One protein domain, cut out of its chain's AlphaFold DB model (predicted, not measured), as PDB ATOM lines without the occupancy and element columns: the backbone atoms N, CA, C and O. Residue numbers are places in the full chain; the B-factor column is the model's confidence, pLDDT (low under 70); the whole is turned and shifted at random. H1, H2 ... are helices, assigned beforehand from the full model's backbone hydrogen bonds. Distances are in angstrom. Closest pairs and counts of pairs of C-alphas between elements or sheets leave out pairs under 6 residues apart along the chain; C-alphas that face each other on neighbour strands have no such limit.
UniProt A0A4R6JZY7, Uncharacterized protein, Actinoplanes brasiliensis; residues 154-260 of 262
ATOM      1  N   ALA A 154      45.301   4.304  53.942       86.88
ATOM      2  CA  ALA A 154      46.622   4.213  53.321       86.88
ATOM      3  C   ALA A 154      47.648   5.207  53.914       86.88
ATOM      4  O   ALA A 154      48.774   5.272  53.432       86.88
ATOM      5  N   GLY A 155      47.278   5.970  54.950       88.88
ATOM      6  CA  GLY A 155      48.161   6.909  55.648       88.88
ATOM      7  C   GLY A 155      48.164   8.333  55.089       88.88
ATOM      8  O   GLY A 155      48.956   9.156  55.547       88.88
ATOM      9  N   GLN A 156      47.298   8.655  54.122       90.31
ATOM     10  CA  GLN A 156      47.160  10.027  53.630       90.31
ATOM     11  C   GLN A 156      46.506  10.932  54.681       90.31
ATOM     12  O   GLN A 156      45.698  10.487  55.500       90.31
ATOM     13  N   SER A 157      46.833  12.225  54.644       91.12
ATOM     14  CA  SER A 157      46.207  13.205  55.535       91.12
ATOM     15  C   SER A 157      44.727  13.430  55.174       91.12
ATOM     16  O   SER A 157      44.360  13.295  54.000       91.12
ATOM     17  N   PRO A 158      43.876  13.831  56.141       93.50
ATOM     18  CA  PRO A 158      42.473  14.159  55.887       93.50
ATOM     19  C   PRO A 158      42.283  15.173  54.754       93.50
ATOM     20  O   PRO A 158      41.454  14.966  53.875       93.50
ATOM     21  N   GLU A 159      43.113  16.219  54.709       91.94
ATOM     22  CA  GLU A 159      43.082  17.243  53.655       91.94
ATOM     23  C   GLU A 159      43.259  16.647  52.254       91.94
ATOM     24  O   GLU A 159      42.479  16.933  51.344       91.94
ATOM     25  N   VAL A 160      44.282  15.804  52.069       90.75
ATOM     26  CA  VAL A 160      44.583  15.173  50.775       90.75
ATOM     27  C   VAL A 160      43.477  14.194  50.395       90.75
ATOM     28  O   VAL A 160      43.034  14.173  49.243       90.75
ATOM     29  N   ALA A 161      42.999  13.410  51.359       93.00
ATOM     30  CA  ALA A 161      41.948  12.428  51.146       93.00
ATOM     31  C   ALA A 161      40.617  13.076  50.742       93.00
ATOM     32  O   ALA A 161      40.003  12.654  49.761       93.00
ATOM     33  N   VAL A 162      40.192  14.124  51.451       92.56
ATOM     34  CA  VAL A 162      38.951  14.847  51.149       92.56
ATOM     35  C   VAL A 162      39.065  15.593  49.821       92.56
ATOM     36  O   VAL A 162      38.155  15.498  48.998       92.56
ATOM     37  N   ARG A 163      40.197  16.254  49.540       90.44
ATOM     38  CA  ARG A 163      40.427  16.905  48.238       90.44
ATOM     39  C   ARG A 163      40.335  15.910  47.082       90.44
ATOM     40  O   ARG A 163      39.682  16.195  46.083       90.44
ATOM     41  N   SER A 164      40.937  14.733  47.237       90.44
ATOM     42  CA  SER A 164      40.872  13.667  46.231       90.44
ATOM     43  C   SER A 164      39.447  13.129  46.068       90.44
ATOM     44  O   SER A 164      38.978  12.958  44.945       90.44
ATOM     45  N   GLY A 165      38.723  12.917  47.172       91.94
ATOM     46  CA  GLY A 165      37.326  12.479  47.137       91.94
ATOM     47  C   GLY A 165      36.383  13.499  46.487       91.94
ATOM     48  O   GLY A 165      35.447  13.102  45.800       91.94
ATOM     49  N   LEU A 166      36.644  14.802  46.637       91.25
ATOM     50  CA  LEU A 166      35.922  15.871  45.933       91.25
ATOM     51  C   LEU A 166      36.251  15.900  44.439       91.25
ATOM     52  O   LEU A 166      35.356  16.007  43.602       91.25
ATOM     53  N   ALA A 167      37.538  15.789  44.104       89.50
ATOM     54  CA  ALA A 167      37.998  15.801  42.722       89.50
ATOM     55  C   ALA A 167      37.399  14.637  41.919       89.50
ATOM     56  O   ALA A 167      36.971  14.836  40.784       89.50
ATOM     57  N   VAL A 168      37.316  13.451  42.530       89.75
ATOM     58  CA  VAL A 168      36.788  12.234  41.894       89.75
ATOM     59  C   VAL A 168      35.272  12.108  42.026       89.75
ATOM     60  O   VAL A 168      34.627  11.602  41.114       89.75
ATOM     61  N   GLY A 169      34.660  12.582  43.113       90.38
ATOM     62  CA  GLY A 169      33.243  12.326  43.387       90.38
ATOM     63  C   GLY A 169      32.276  12.928  42.358       90.38
ATOM     64  O   GLY A 169      31.206  12.366  42.113       90.38
ATOM     65  N   LYS A 170      32.670  14.003  41.655       89.56
ATOM     66  CA  LYS A 170      31.920  14.540  40.498       89.56
ATOM     67  C   LYS A 170      31.867  13.578  39.302       89.56
ATOM     68  O   LYS A 170      31.003  13.728  38.439       89.56
ATOM     69  N   TYR A 171      32.736  12.573  39.291       90.44
ATOM     70  CA  TYR A 171      32.868  11.545  38.268       90.44
ATOM     71  C   TYR A 171      32.374  10.169  38.725       90.44
ATOM     72  O   TYR A 171      32.785   9.148  38.182       90.44
ATOM     73  N   ALA A 172      31.446  10.111  39.684       85.62
ATOM     74  CA  ALA A 172      30.838   8.851  40.123       85.62
ATOM     75  C   ALA A 172      30.151   8.051  38.991       85.62
ATOM     76  O   ALA A 172      29.855   6.873  39.161       85.62
ATOM     77  N   TRP A 173      29.885   8.686  37.844       87.69
ATOM     78  CA  TRP A 173      29.335   8.057  36.642       87.69
ATOM     79  C   TRP A 173      30.386   7.328  35.788       87.69
ATOM     80  O   TRP A 173      30.008   6.601  34.868       87.69
ATOM     81  N   TRP A 174      31.684   7.527  36.044       91.00
ATOM     82  CA  TRP A 174      32.735   6.862  35.281       91.00
ATOM     83  C   TRP A 174      32.643   5.333  35.412       91.00
ATOM     84  O   TRP A 174      32.318   4.817  36.481       91.00
ATOM     85  N   PRO A 175      33.013   4.590  34.356       87.12
ATOM     86  CA  PRO A 175      33.201   3.147  34.433       87.12
ATOM     87  C   PRO A 175      34.121   2.715  35.589       87.12
ATOM     88  O   PRO A 175      35.181   3.311  35.800       87.12
ATOM     89  N   ASP A 176      33.791   1.598  36.248       86.88
ATOM     90  CA  ASP A 176      34.523   1.045  37.408       86.88
ATOM     91  C   ASP A 176      36.044   0.952  37.212       86.88
ATOM     92  O   ASP A 176      36.838   1.096  38.146       86.88
ATOM     93  N   TRP A 177      36.486   0.702  35.981       85.75
ATOM     94  CA  TRP A 177      37.904   0.571  35.675       85.75
ATOM     95  C   TRP A 177      38.657   1.905  35.692       85.75
ATOM     96  O   TRP A 177      39.821   1.916  36.086       85.75
ATOM     97  N   LEU A 178      38.014   3.015  35.317       88.50
ATOM     98  CA  LEU A 178      38.587   4.357  35.464       88.50
ATOM     99  C   LEU A 178      38.620   4.754  36.938       88.50
ATOM    100  O   LEU A 178      39.643   5.246  37.410       88.50
ATOM    101  N   LEU A 179      37.554   4.441  37.685       89.19
ATOM    102  CA  LEU A 179      37.516   4.632  39.140       89.19
ATOM    103  C   LEU A 179      38.625   3.835  39.854       89.19
ATOM    104  O   LEU A 179      39.208   4.297  40.836       89.19
ATOM    105  N   THR A 180      38.979   2.657  39.338       89.31
ATOM    106  CA  THR A 180      40.115   1.870  39.843       89.31
ATOM    107  C   THR A 180      41.454   2.560  39.561       89.31
ATOM    108  O   THR A 180      42.267   2.691  40.470       89.31
ATOM    109  N   ILE A 181      41.683   3.067  38.347       87.56
ATOM    110  CA  ILE A 181      42.941   3.755  37.998       87.56
ATOM    111  C   ILE A 181      43.099   5.064  38.780       87.56
ATOM    112  O   ILE A 181      44.167   5.324  39.336       87.56
ATOM    113  N   VAL A 182      42.046   5.887  38.846       90.75
ATOM    114  CA  VAL A 182      42.098   7.177  39.554       90.75
ATOM    115  C   VAL A 182      42.388   6.967  41.035       90.75
ATOM    116  O   VAL A 182      43.165   7.705  41.632       90.75
ATOM    117  N   THR A 183      41.844   5.892  41.607       87.94
ATOM    118  CA  THR A 183      42.187   5.446  42.952       87.94
ATOM    119  C   THR A 183      43.665   5.115  43.078       87.94
ATOM    120  O   THR A 183      44.299   5.578  44.020       87.94
ATOM    121  N   GLU A 184      44.184   4.235  42.215       88.44
ATOM    122  CA  GLU A 184      45.564   3.748  42.305       88.44
ATOM    123  C   GLU A 184      46.534   4.936  42.271       88.44
ATOM    124  O   GLU A 184      47.419   5.042  43.120       88.44
ATOM    125  N   LYS A 185      46.285   5.896  41.371       87.69
ATOM    126  CA  LYS A 185      47.048   7.147  41.282       87.69
ATOM    127  C   LYS A 185      46.856   8.060  42.495       87.69
ATOM    128  O   LYS A 185      47.833   8.637  42.965       87.69
ATOM    129  N   ALA A 186      45.642   8.167  43.042       87.56
ATOM    130  CA  ALA A 186      45.387   8.944  44.258       87.56
ATOM    131  C   ALA A 186      46.149   8.376  45.463       87.56
ATOM    132  O   ALA A 186      46.769   9.125  46.214       87.56
ATOM    133  N   VAL A 187      46.149   7.048  45.627       86.56
ATOM    134  CA  VAL A 187      46.885   6.357  46.697       86.56
ATOM    135  C   VAL A 187      48.391   6.562  46.534       86.56
ATOM    136  O   VAL A 187      49.075   6.821  47.521       86.56
ATOM    137  N   ALA A 188      48.894   6.504  45.296       86.12
ATOM    138  CA  ALA A 188      50.294   6.771  44.974       86.12
ATOM    139  C   ALA A 188      50.695   8.254  45.118       86.12
ATOM    140  O   ALA A 188      51.878   8.573  45.020       86.12
ATOM    141  N   GLY A 189      49.739   9.165  45.337       83.19
ATOM    142  CA  GLY A 189      49.994  10.606  45.401       83.19
ATOM    143  C   GLY A 189      50.351  11.233  44.048       83.19
ATOM    144  O   GLY A 189      50.880  12.337  44.013       83.19
ATOM    145  N   THR A 190      50.068  10.543  42.940       85.50
ATOM    146  CA  THR A 190      50.360  10.990  41.566       85.50
ATOM    147  C   THR A 190      49.090  11.392  40.812       85.50
ATOM    148  O   THR A 190      49.045  11.296  39.588       85.50
ATOM    149  N   LEU A 191      48.010  11.716  41.530       85.75
ATOM    150  CA  LEU A 191      46.770  12.191  40.924       85.75
ATOM    151  C   LEU A 191      46.829  13.713  40.781       85.75
ATOM    152  O   LEU A 191      46.747  14.432  41.776       85.75
ATOM    153  N   ASP A 192      46.936  14.181  39.545       86.62
ATOM    154  CA  ASP A 192      46.852  15.589  39.173       86.62
ATOM    155  C   ASP A 192      45.627  15.869  38.285       86.62
ATOM    156  O   ASP A 192      44.907  14.965  37.849       86.62
ATOM    157  N   GLU A 193      45.361  17.154  38.051       85.62
ATOM    158  CA  GLU A 193      44.220  17.604  37.247       85.62
ATOM    159  C   GLU A 193      44.335  17.141  35.784       85.62
ATOM    160  O   GLU A 193      43.330  16.798  35.163       85.62
ATOM    161  N   GLU A 194      45.556  17.068  35.247       85.00
ATOM    162  CA  GLU A 194      45.814  16.584  33.886       85.00
ATOM    163  C   GLU A 194      45.419  15.109  33.736       85.00
ATOM    164  O   GLU A 194      44.694  14.743  32.808       85.00
ATOM    165  N   THR A 195      45.786  14.268  34.707       85.44
ATOM    166  CA  THR A 195      45.337  12.875  34.774       85.44
ATOM    167  C   THR A 195      43.815  12.791  34.827       85.44
ATOM    168  O   THR A 195      43.222  11.984  34.114       85.44
ATOM    169  N   ILE A 196      43.158  13.604  35.656       87.94
ATOM    170  CA  ILE A 196      41.695  13.588  35.783       87.94
ATOM    171  C   ILE A 196      41.030  13.920  34.442       87.94
ATOM    172  O   ILE A 196      40.128  13.197  34.019       87.94
ATOM    173  N   GLN A 197      41.505  14.952  33.743       86.62
ATOM    174  CA  GLN A 197      40.997  15.321  32.419       86.62
ATOM    175  C   GLN A 197      41.203  14.198  31.391       86.62
ATOM    176  O   GLN A 197      40.353  13.992  30.523       86.62
ATOM    177  N   ALA A 198      42.285  13.424  31.513       84.50
ATOM    178  CA  ALA A 198      42.596  12.330  30.596       84.50
ATOM    179  C   ALA A 198      41.593  11.195  30.743       84.50
ATOM    180  O   ALA A 198      41.075  10.648  29.766       84.50
ATOM    181  N   LEU A 199      41.323  10.852  32.001       87.19
ATOM    182  CA  LEU A 199      40.363   9.829  32.370       87.19
ATOM    183  C   LEU A 199      38.950  10.260  31.967       87.19
ATOM    184  O   LEU A 199      38.205   9.437  31.442       87.19
ATOM    185  N   ASP A 200      38.619  11.545  32.112       88.88
ATOM    186  CA  ASP A 200      37.332  12.092  31.682       88.88
ATOM    187  C   ASP A 200      37.132  11.959  30.168       88.88
ATOM    188  O   ASP A 200      36.117  11.436  29.706       88.88
ATOM    189  N   GLN A 201      38.140  12.323  29.368       84.88
ATOM    190  CA  GLN A 201      38.098  12.125  27.916       84.88
ATOM    191  C   GLN A 201      37.957  10.646  27.535       84.88
ATOM    192  O   GLN A 201      37.212  10.322  26.609       84.88
ATOM    193  N   CYS A 202      38.626   9.737  28.254       83.44
ATOM    194  CA  CYS A 202      38.446   8.298  28.053       83.44
ATOM    195  C   CYS A 202      37.018   7.842  28.388       83.44
ATOM    196  O   CYS A 202      36.490   6.967  27.704       83.44
ATOM    197  N   ALA A 203      36.396   8.418  29.420       85.06
ATOM    198  CA  ALA A 203      35.032   8.087  29.820       85.06
ATOM    199  C   ALA A 203      34.001   8.524  28.767       85.06
ATOM    200  O   ALA A 203      33.070   7.774  28.486       85.06
ATOM    201  N   TYR A 204      34.197   9.691  28.146       81.00
ATOM    202  CA  TYR A 204      33.337  10.207  27.071       81.00
ATOM    203  C   TYR A 204      33.576   9.567  25.696       81.00
ATOM    204  O   TYR A 204      32.788   9.768  24.777       81.00
ATOM    205  N   ALA A 205      34.667   8.821  25.515       78.56
ATOM    206  CA  ALA A 205      35.073   8.307  24.210       78.56
ATOM    207  C   ALA A 205      34.240   7.115  23.683       78.56
ATOM    208  O   ALA A 205      34.568   6.618  22.604       78.56
ATOM    209  N   ASP A 206      33.211   6.655  24.413       75.06
ATOM    210  CA  ASP A 206      32.377   5.481  24.090       75.06
ATOM    211  C   ASP A 206      33.211   4.276  23.612       75.06
ATOM    212  O   ASP A 206      32.979   3.675  22.559       75.06
ATOM    213  N   LEU A 207      34.250   3.945  24.386       81.62
ATOM    214  CA  LEU A 207      35.197   2.890  24.035       81.62
ATOM    215  C   LEU A 207      34.527   1.512  24.058       81.62
ATOM    216  O   LEU A 207      33.893   1.116  25.038       81.62
ATOM    217  N   THR A 208      34.766   0.719  23.015       85.25
ATOM    218  CA  THR A 208      34.408  -0.708  23.029       85.25
ATOM    219  C   THR A 208      35.236  -1.480  24.068       85.25
ATOM    220  O   THR A 208      36.308  -1.018  24.473       85.25
ATOM    221  N   PRO A 209      34.824  -2.694  24.489       85.19
ATOM    222  CA  PRO A 209      35.566  -3.469  25.492       85.19
ATOM    223  C   PRO A 209      37.045  -3.719  25.145       85.19
ATOM    224  O   PRO A 209      37.895  -3.724  26.038       85.19
ATOM    225  N   THR A 210      37.369  -3.901  23.859       86.25
ATOM    226  CA  THR A 210      38.752  -4.068  23.379       86.25
ATOM    227  C   THR A 210      39.542  -2.767  23.512       86.25
ATOM    228  O   THR A 210      40.648  -2.773  24.051       86.25
ATOM    229  N   GLN A 211      38.958  -1.641  23.101       87.25
ATOM    230  CA  GLN A 211      39.590  -0.323  23.196       87.25
ATOM    231  C   GLN A 211      39.783   0.104  24.657       87.25
ATOM    232  O   GLN A 211      40.851   0.589  25.017       87.25
ATOM    233  N   ALA A 212      38.810  -0.166  25.530       85.25
ATOM    234  CA  ALA A 212      38.924   0.079  26.966       85.25
ATOM    235  C   ALA A 212      40.041  -0.758  27.614       85.25
ATOM    236  O   ALA A 212      40.727  -0.289  28.525       85.25
ATOM    237  N   ARG A 213      40.269  -1.994  27.142       85.88
ATOM    238  CA  ARG A 213      41.391  -2.829  27.601       85.88
ATOM    239  C   ARG A 213      42.737  -2.221  27.210       85.88
ATOM    240  O   ARG A 213      43.620  -2.158  28.061       85.88
ATOM    241  N   VAL A 214      42.867  -1.746  25.969       86.88
ATOM    242  CA  VAL A 214      44.083  -1.068  25.495       86.88
ATOM    243  C   VAL A 214      44.305   0.241  26.253       86.88
ATOM    244  O   VAL A 214      45.390   0.443  26.788       86.88
ATOM    245  N   ALA A 215      43.272   1.077  26.408       86.44
ATOM    246  CA  ALA A 215      43.341   2.304  27.204       86.44
ATOM    247  C   ALA A 215      43.834   2.028  28.631       86.44
ATOM    248  O   ALA A 215      44.724   2.709  29.130       86.44
ATOM    249  N   ARG A 216      43.307   0.980  29.277       85.62
ATOM    250  CA  ARG A 216      43.726   0.566  30.623       85.62
ATOM    251  C   ARG A 216      45.201   0.168  30.686       85.62
ATOM    252  O   ARG A 216      45.861   0.496  31.665       85.62
ATOM    253  N   GLN A 217      45.706  -0.565  29.696       86.50
ATOM    254  CA  GLN A 217      47.115  -0.971  29.653       86.50
ATOM    255  C   GLN A 217      48.040   0.225  29.392       86.50
ATOM    256  O   GLN A 217      49.054   0.364  30.070       86.50
ATOM    257  N   LEU A 218      47.641   1.136  28.500       86.44
ATOM    258  CA  LEU A 218      48.372   2.377  28.235       86.44
ATOM    259  C   LEU A 218      48.433   3.281  29.476       86.44
ATOM    260  O   LEU A 218      49.509   3.733  29.847       86.44
ATOM    261  N   LEU A 219      47.316   3.472  30.188       83.69
ATOM    262  CA  LEU A 219      47.270   4.265  31.429       83.69
ATOM    263  C   LEU A 219      48.089   3.661  32.581       83.69
ATOM    264  O   LEU A 219      48.452   4.374  33.518       83.69
ATOM    265  N   ARG A 220      48.370   2.354  32.525       83.19
ATOM    266  CA  ARG A 220      49.261   1.655  33.462       83.19
ATOM    267  C   ARG A 220      50.741   1.770  33.089       83.19
ATOM    268  O   ARG A 220      51.569   1.335  33.881       83.19
ATOM    269  N   GLY A 221      51.064   2.354  31.934       82.50
ATOM    270  CA  GLY A 221      52.440   2.541  31.478       82.50
ATOM    271  C   GLY A 221      53.077   1.285  30.882       82.50
ATOM    272  O   GLY A 221      54.266   1.066  31.072       82.50
ATOM    273  N   ASP A 222      52.311   0.434  30.191       86.31
ATOM    274  CA  ASP A 222      52.885  -0.685  29.430       86.31
ATOM    275  C   ASP A 222      53.724  -0.155  28.251       86.31
ATOM    276  O   ASP A 222      53.179   0.222  27.213       86.31
ATOM    277  N   GLU A 223      55.051  -0.105  28.423       86.81
ATOM    278  CA  GLU A 223      55.995   0.472  27.452       86.81
ATOM    279  C   GLU A 223      55.925  -0.196  26.072       86.81
ATOM    280  O   GLU A 223      56.009   0.484  25.047       86.81
ATOM    281  N   GLN A 224      55.733  -1.521  26.022       87.75
ATOM    282  CA  GLN A 224      55.669  -2.253  24.754       87.75
ATOM    283  C   GLN A 224      54.408  -1.885  23.980       87.75
ATOM    284  O   GLN A 224      54.454  -1.642  22.771       87.75
ATOM    285  N   LEU A 225      53.275  -1.829  24.682       87.88
ATOM    286  CA  LEU A 225      52.014  -1.426  24.079       87.88
ATOM    287  C   LEU A 225      52.025   0.053  23.688       87.88
ATOM    288  O   LEU A 225      51.470   0.409  22.647       87.88
ATOM    289  N   LEU A 226      52.655   0.900  24.500       89.81
ATOM    290  CA  LEU A 226      52.798   2.324  24.241       89.81
ATOM    291  C   LEU A 226      53.548   2.555  22.930       89.81
ATOM    292  O   LEU A 226      53.006   3.206  22.037       89.81
ATOM    293  N   GLU A 227      54.727   1.953  22.765       90.50
ATOM    294  CA  GLU A 227      55.524   2.119  21.546       90.50
ATOM    295  C   GLU A 227      54.815   1.530  20.318       90.50
ATOM    296  O   GLU A 227      54.738   2.179  19.273       90.50
ATOM    297  N   ALA A 228      54.202   0.348  20.444       89.06
ATOM    298  CA  ALA A 228      53.426  -0.248  19.355       89.06
ATOM    299  C   ALA A 228      52.240   0.638  18.928       89.06
ATOM    300  O   ALA A 228      51.918   0.745  17.739       89.06
ATOM    301  N   THR A 229      51.584   1.293  19.888       88.19
ATOM    302  CA  THR A 229      50.455   2.187  19.613       88.19
ATOM    303  C   THR A 229      50.926   3.516  19.025       88.19
ATOM    304  O   THR A 229      50.301   4.015  18.088       88.19
ATOM    305  N   ALA A 230      52.057   4.055  19.491       88.69
ATOM    306  CA  ALA A 230      52.682   5.248  18.930       88.69
ATOM    307  C   ALA A 230      53.083   5.035  17.459       88.69
ATOM    308  O   ALA A 230      52.687   5.823  16.602       88.69
ATOM    309  N   GLN A 231      53.747   3.921  17.133       90.12
ATOM    310  CA  GLN A 231      54.093   3.567  15.746       90.12
ATOM    311  C   GLN A 231      52.853   3.439  14.856       90.12
ATOM    312  O   GLN A 231      52.849   3.855  13.695       90.12
ATOM    313  N   ARG A 232      51.756   2.900  15.400       87.12
ATOM    314  CA  ARG A 232      50.487   2.836  14.671       87.12
ATOM    315  C   ARG A 232      49.912   4.227  14.409       87.12
ATOM    316  O   ARG A 232      49.478   4.484  13.288       87.12
ATOM    317  N   LEU A 233      49.930   5.131  15.387       87.06
ATOM    318  CA  LEU A 233      49.508   6.521  15.192       87.06
ATOM    319  C   LEU A 233      50.336   7.219  14.106       87.06
ATOM    320  O   LEU A 233      49.767   7.903  13.257       87.06
ATOM    321  N   GLU A 234      51.649   6.989  14.066       91.00
ATOM    322  CA  GLU A 234      52.528   7.512  13.010       91.00
ATOM    323  C   GLU A 234      52.148   6.972  11.631       91.00
ATOM    324  O   GLU A 234      52.015   7.746  10.683       91.00
ATOM    325  N   SER A 235      51.871   5.666  11.526       90.44
ATOM    326  CA  SER A 235      51.434   5.037  10.269       90.44
ATOM    327  C   SER A 235      50.117   5.610   9.726       90.44
ATOM    328  O   SER A 235      49.880   5.589   8.519       90.44
ATOM    329  N   LEU A 236      49.281   6.166  10.608       87.12
ATOM    330  CA  LEU A 236      48.013   6.819  10.278       87.12
ATOM    331  C   LEU A 236      48.155   8.341  10.082       87.12
ATOM    332  O   LEU A 236      47.157   9.030   9.882       87.12
ATOM    333  N   GLY A 237      49.378   8.877  10.136       88.56
ATOM    334  CA  GLY A 237      49.666  10.301   9.963       88.56
ATOM    335  C   GLY A 237      49.479  11.157  11.221       88.56
ATOM    336  O   GLY A 237      49.646  12.374  11.163       88.56
ATOM    337  N   ALA A 238      49.172  10.553  12.371       86.69
ATOM    338  CA  ALA A 238      48.947  11.234  13.647       86.69
ATOM    339  C   ALA A 238      50.247  11.405  14.463       86.69
ATOM    340  O   ALA A 238      50.285  11.127  15.663       86.69
ATOM    341  N   TYR A 239      51.316  11.895  13.828       87.56
ATOM    342  CA  TYR A 239      52.654  12.032  14.430       87.56
ATOM    343  C   TYR A 239      52.665  12.849  15.732       87.56
ATOM    344  O   TYR A 239      53.358  12.497  16.683       87.56
ATOM    345  N   GLY A 240      51.853  13.911  15.813       85.69
ATOM    346  CA  GLY A 240      51.748  14.733  17.024       85.69
ATOM    347  C   GLY A 240      51.158  13.980  18.221       85.69
ATOM    348  O   GLY A 240      51.613  14.167  19.345       85.69
ATOM    349  N   ALA A 241      50.184  13.095  17.988       84.06
ATOM    350  CA  ALA A 241      49.610  12.258  19.041       84.06
ATOM    351  C   ALA A 241      50.565  11.132  19.461       84.06
ATOM    352  O   ALA A 241      50.620  10.791  20.637       84.06
ATOM    353  N   ALA A 242      51.339  10.589  18.515       85.12
ATOM    354  CA  ALA A 242      52.359   9.584  18.802       85.12
ATOM    355  C   ALA A 242      53.487  10.136  19.687       85.12
ATOM    356  O   ALA A 242      53.857   9.493  20.664       85.12
ATOM    357  N   GLY A 243      53.990  11.339  19.381       84.81
ATOM    358  CA  GLY A 243      54.984  12.024  20.216       84.81
ATOM    359  C   GLY A 243      54.461  12.261  21.633       84.81
ATOM    360  O   GLY A 243      55.060  11.796  22.592       84.81
ATOM    361  N   LYS A 244      53.262  12.841  21.744       85.56
ATOM    362  CA  LYS A 244      52.560  13.037  23.021       85.56
ATOM    363  C   LYS A 244      52.405  11.746  23.829       85.56
ATOM    364  O   LYS A 244      52.673  11.741  25.023       85.56
ATOM    365  N   LEU A 245      52.018  10.645  23.184       85.00
ATOM    366  CA  LEU A 245      51.879   9.351  23.853       85.00
ATOM    367  C   LEU A 245      53.222   8.857  24.424       85.00
ATOM    368  O   LEU A 245      53.241   8.354  25.544       85.00
ATOM    369  N   ARG A 246      54.334   9.032  23.692       84.50
ATOM    370  CA  ARG A 246      55.701   8.710  24.163       84.50
ATOM    371  C   ARG A 246      56.169   9.611  25.297       84.50
ATOM    372  O   ARG A 246      56.824   9.129  26.215       84.50
ATOM    373  N   ASP A 247      55.775  10.877  25.261       83.69
ATOM    374  CA  ASP A 247      56.059  11.846  26.320       83.69
ATOM    375  C   ASP A 247      55.192  11.620  27.576       83.69
ATOM    376  O   ASP A 247      55.359  12.310  28.580       83.69
ATOM    377  N   GLY A 248      54.277  10.642  27.543       76.88
ATOM    378  CA  GLY A 248      53.404  10.299  28.663       76.88
ATOM    379  C   GLY A 248      52.175  11.197  28.804       76.88
ATOM    380  O   GLY A 248      51.514  11.141  29.839       76.88
ATOM    381  N   ASP A 249      51.841  11.992  27.781       81.56
ATOM    382  CA  ASP A 249      50.625  12.810  27.745       81.56
ATOM    383  C   ASP A 249      49.396  11.892  27.782       81.56
ATOM    384  O   ASP A 249      49.048  11.196  26.817       81.56
ATOM    385  N   LEU A 250      48.720  11.898  28.927       76.12
ATOM    386  CA  LEU A 250      47.582  11.030  29.186       76.12
ATOM    387  C   LEU A 250      46.379  11.375  28.285       76.12
ATOM    388  O   LEU A 250      45.563  10.488  28.022       76.12
ATOM    389  N   MET A 251      46.289  12.596  27.729       77.38
ATOM    390  CA  MET A 251      45.252  12.956  26.744       77.38
ATOM    391  C   MET A 251      45.360  12.101  25.480       77.38
ATOM    392  O   MET A 251      44.353  11.753  24.856       77.38
ATOM    393  N   ALA A 252      46.585  11.744  25.081       80.75
ATOM    394  CA  ALA A 252      46.820  10.972  23.867       80.75
ATOM    395  C   ALA A 252      46.276   9.538  23.979       80.75
ATOM    396  O   ALA A 252      45.989   8.912  22.957       80.75
ATOM    397  N   VAL A 253      46.063   9.031  25.201       80.31
ATOM    398  CA  VAL A 253      45.602   7.659  25.449       80.31
ATOM    399  C   VAL A 253      44.171   7.429  24.961       80.31
ATOM    400  O   VAL A 253      43.900   6.391  24.354       80.31
ATOM    401  N   ALA A 254      43.261   8.390  25.154       75.75
ATOM    402  CA  ALA A 254      41.874   8.270  24.693       75.75
ATOM    403  C   ALA A 254      41.806   8.142  23.162       75.75
ATOM    404  O   ALA A 254      41.122   7.269  22.619       75.75
ATOM    405  N   LEU A 255      42.564   8.991  22.461       79.19
ATOM    406  CA  LEU A 255      42.669   8.970  21.005       79.19
ATOM    407  C   LEU A 255      43.316   7.667  20.519       79.19
ATOM    408  O   LEU A 255      42.764   6.994  19.650       79.19
ATOM    409  N   ALA A 256      44.442   7.283  21.121       79.75
ATOM    410  CA  ALA A 256      45.176   6.064  20.804       79.75
ATOM    411  C   ALA A 256      44.297   4.808  20.938       79.75
ATOM    412  O   ALA A 256      44.260   3.968  20.037       79.75
ATOM    413  N   ALA A 257      43.524   4.715  22.023       79.88
ATOM    414  CA  ALA A 257      42.621   3.601  22.271       79.88
ATOM    415  C   ALA A 257      41.499   3.498  21.228       79.88
ATOM    416  O   ALA A 257      41.186   2.395  20.784       79.88
ATOM    417  N   ARG A 258      40.919   4.621  20.777       80.12
ATOM    418  CA  ARG A 258      39.872   4.628  19.733       80.12
ATOM    419  C   ARG A 258      40.363   4.141  18.372       80.12
ATOM    420  O   ARG A 258      39.564   3.651  17.580       80.12
ATOM    421  N   MET A 259      41.656   4.277  18.089       79.56
ATOM    422  CA  MET A 259      42.247   3.872  16.809       79.56
ATOM    423  C   MET A 259      42.626   2.384  16.765       79.56
ATOM    424  O   MET A 259      43.135   1.902  15.752       79.56
ATOM    425  N   VAL A 260      42.364   1.631  17.840       74.88
ATOM    426  CA  VAL A 260      42.481   0.172  17.837       74.88
ATOM    427  C   VAL A 260      41.313  -0.410  17.028       74.88
ATOM    428  O   VAL A 260      40.158  -0.159  17.388       74.88
TER     429      VAL A 260
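Overview. This is residues 154 to 260 of the 262 residues of an uncharacterized protein of Actinoplanes brasiliensis (UniProt A0A4R6JZY7). Four helices, H1 to H4, stand side by side in a staggered series, running alternately opposite ways, with H1 only loosely joined at one end. Short H7 packs on H3 and H4, and the hairpin of H5 and H6 lies crosswise to H7 at the other end. The 107 printed residues hold seven named helices, H1 to H7 in chain order, and no named strand, class all helix. The whole is compact, with a radius of gyration of the C-alphas of 14.3 A, yet elongated, spanning 47 by 24 by 19 A.

Arrangement. H5, residues 223 to 235, touches H6, residues 239 to 246, in a helical hairpin at 3 degrees, with C-alphas 230 and 242 closest at 4.3 A. H7, residues 251 to 258, is the hub; it touches H6 about perpendicular, only just, at 72 degrees, with C-alphas 245 and 252 closest at 5.3 A. H5 only just touches H7, with 3 pairs of C-alphas within 8 A; the closest, 229 and 256, are 6.7 A apart. H4, residues 209 to 219, touches H7 at C-alphas 211 and 257, 5.0 A apart. H4 and H5 touch only at the corner, and only just, with 3 pairs of C-alphas within 8 A. H3, residues 193 to 204, touches H7 with residues 197 to 202 alone; C-alphas 198 and 251 are closest at 4.7 A. H2, residues 176 to 187, forms a helical hairpin with H3, with C-alphas 178 and 199 closest at 6.5 A. H1, residues 158 to 169, is close to H2 but not clearly touching; C-alphas 164 and 186 are closest at 6.8 A. Every O i to N i+4 pair is within hydrogen-bond range in H1 to H6, and 3 of 4 in H7.

Along the chain. H1 begins at C-alpha 158 (42.473, 14.159, 55.887), and H7 ends at C-alpha 258 (39.872, 4.628, 19.733). H5 is 18.4 A long, H3 16.6 A and H2 16.3 A.

Size, cuts and confidence. The C-alphas farthest apart, Pro 158 and Ser 235, are 47.4 A apart. The printed part has no cut, and no link is long. No printed residue is under 70 in pLDDT.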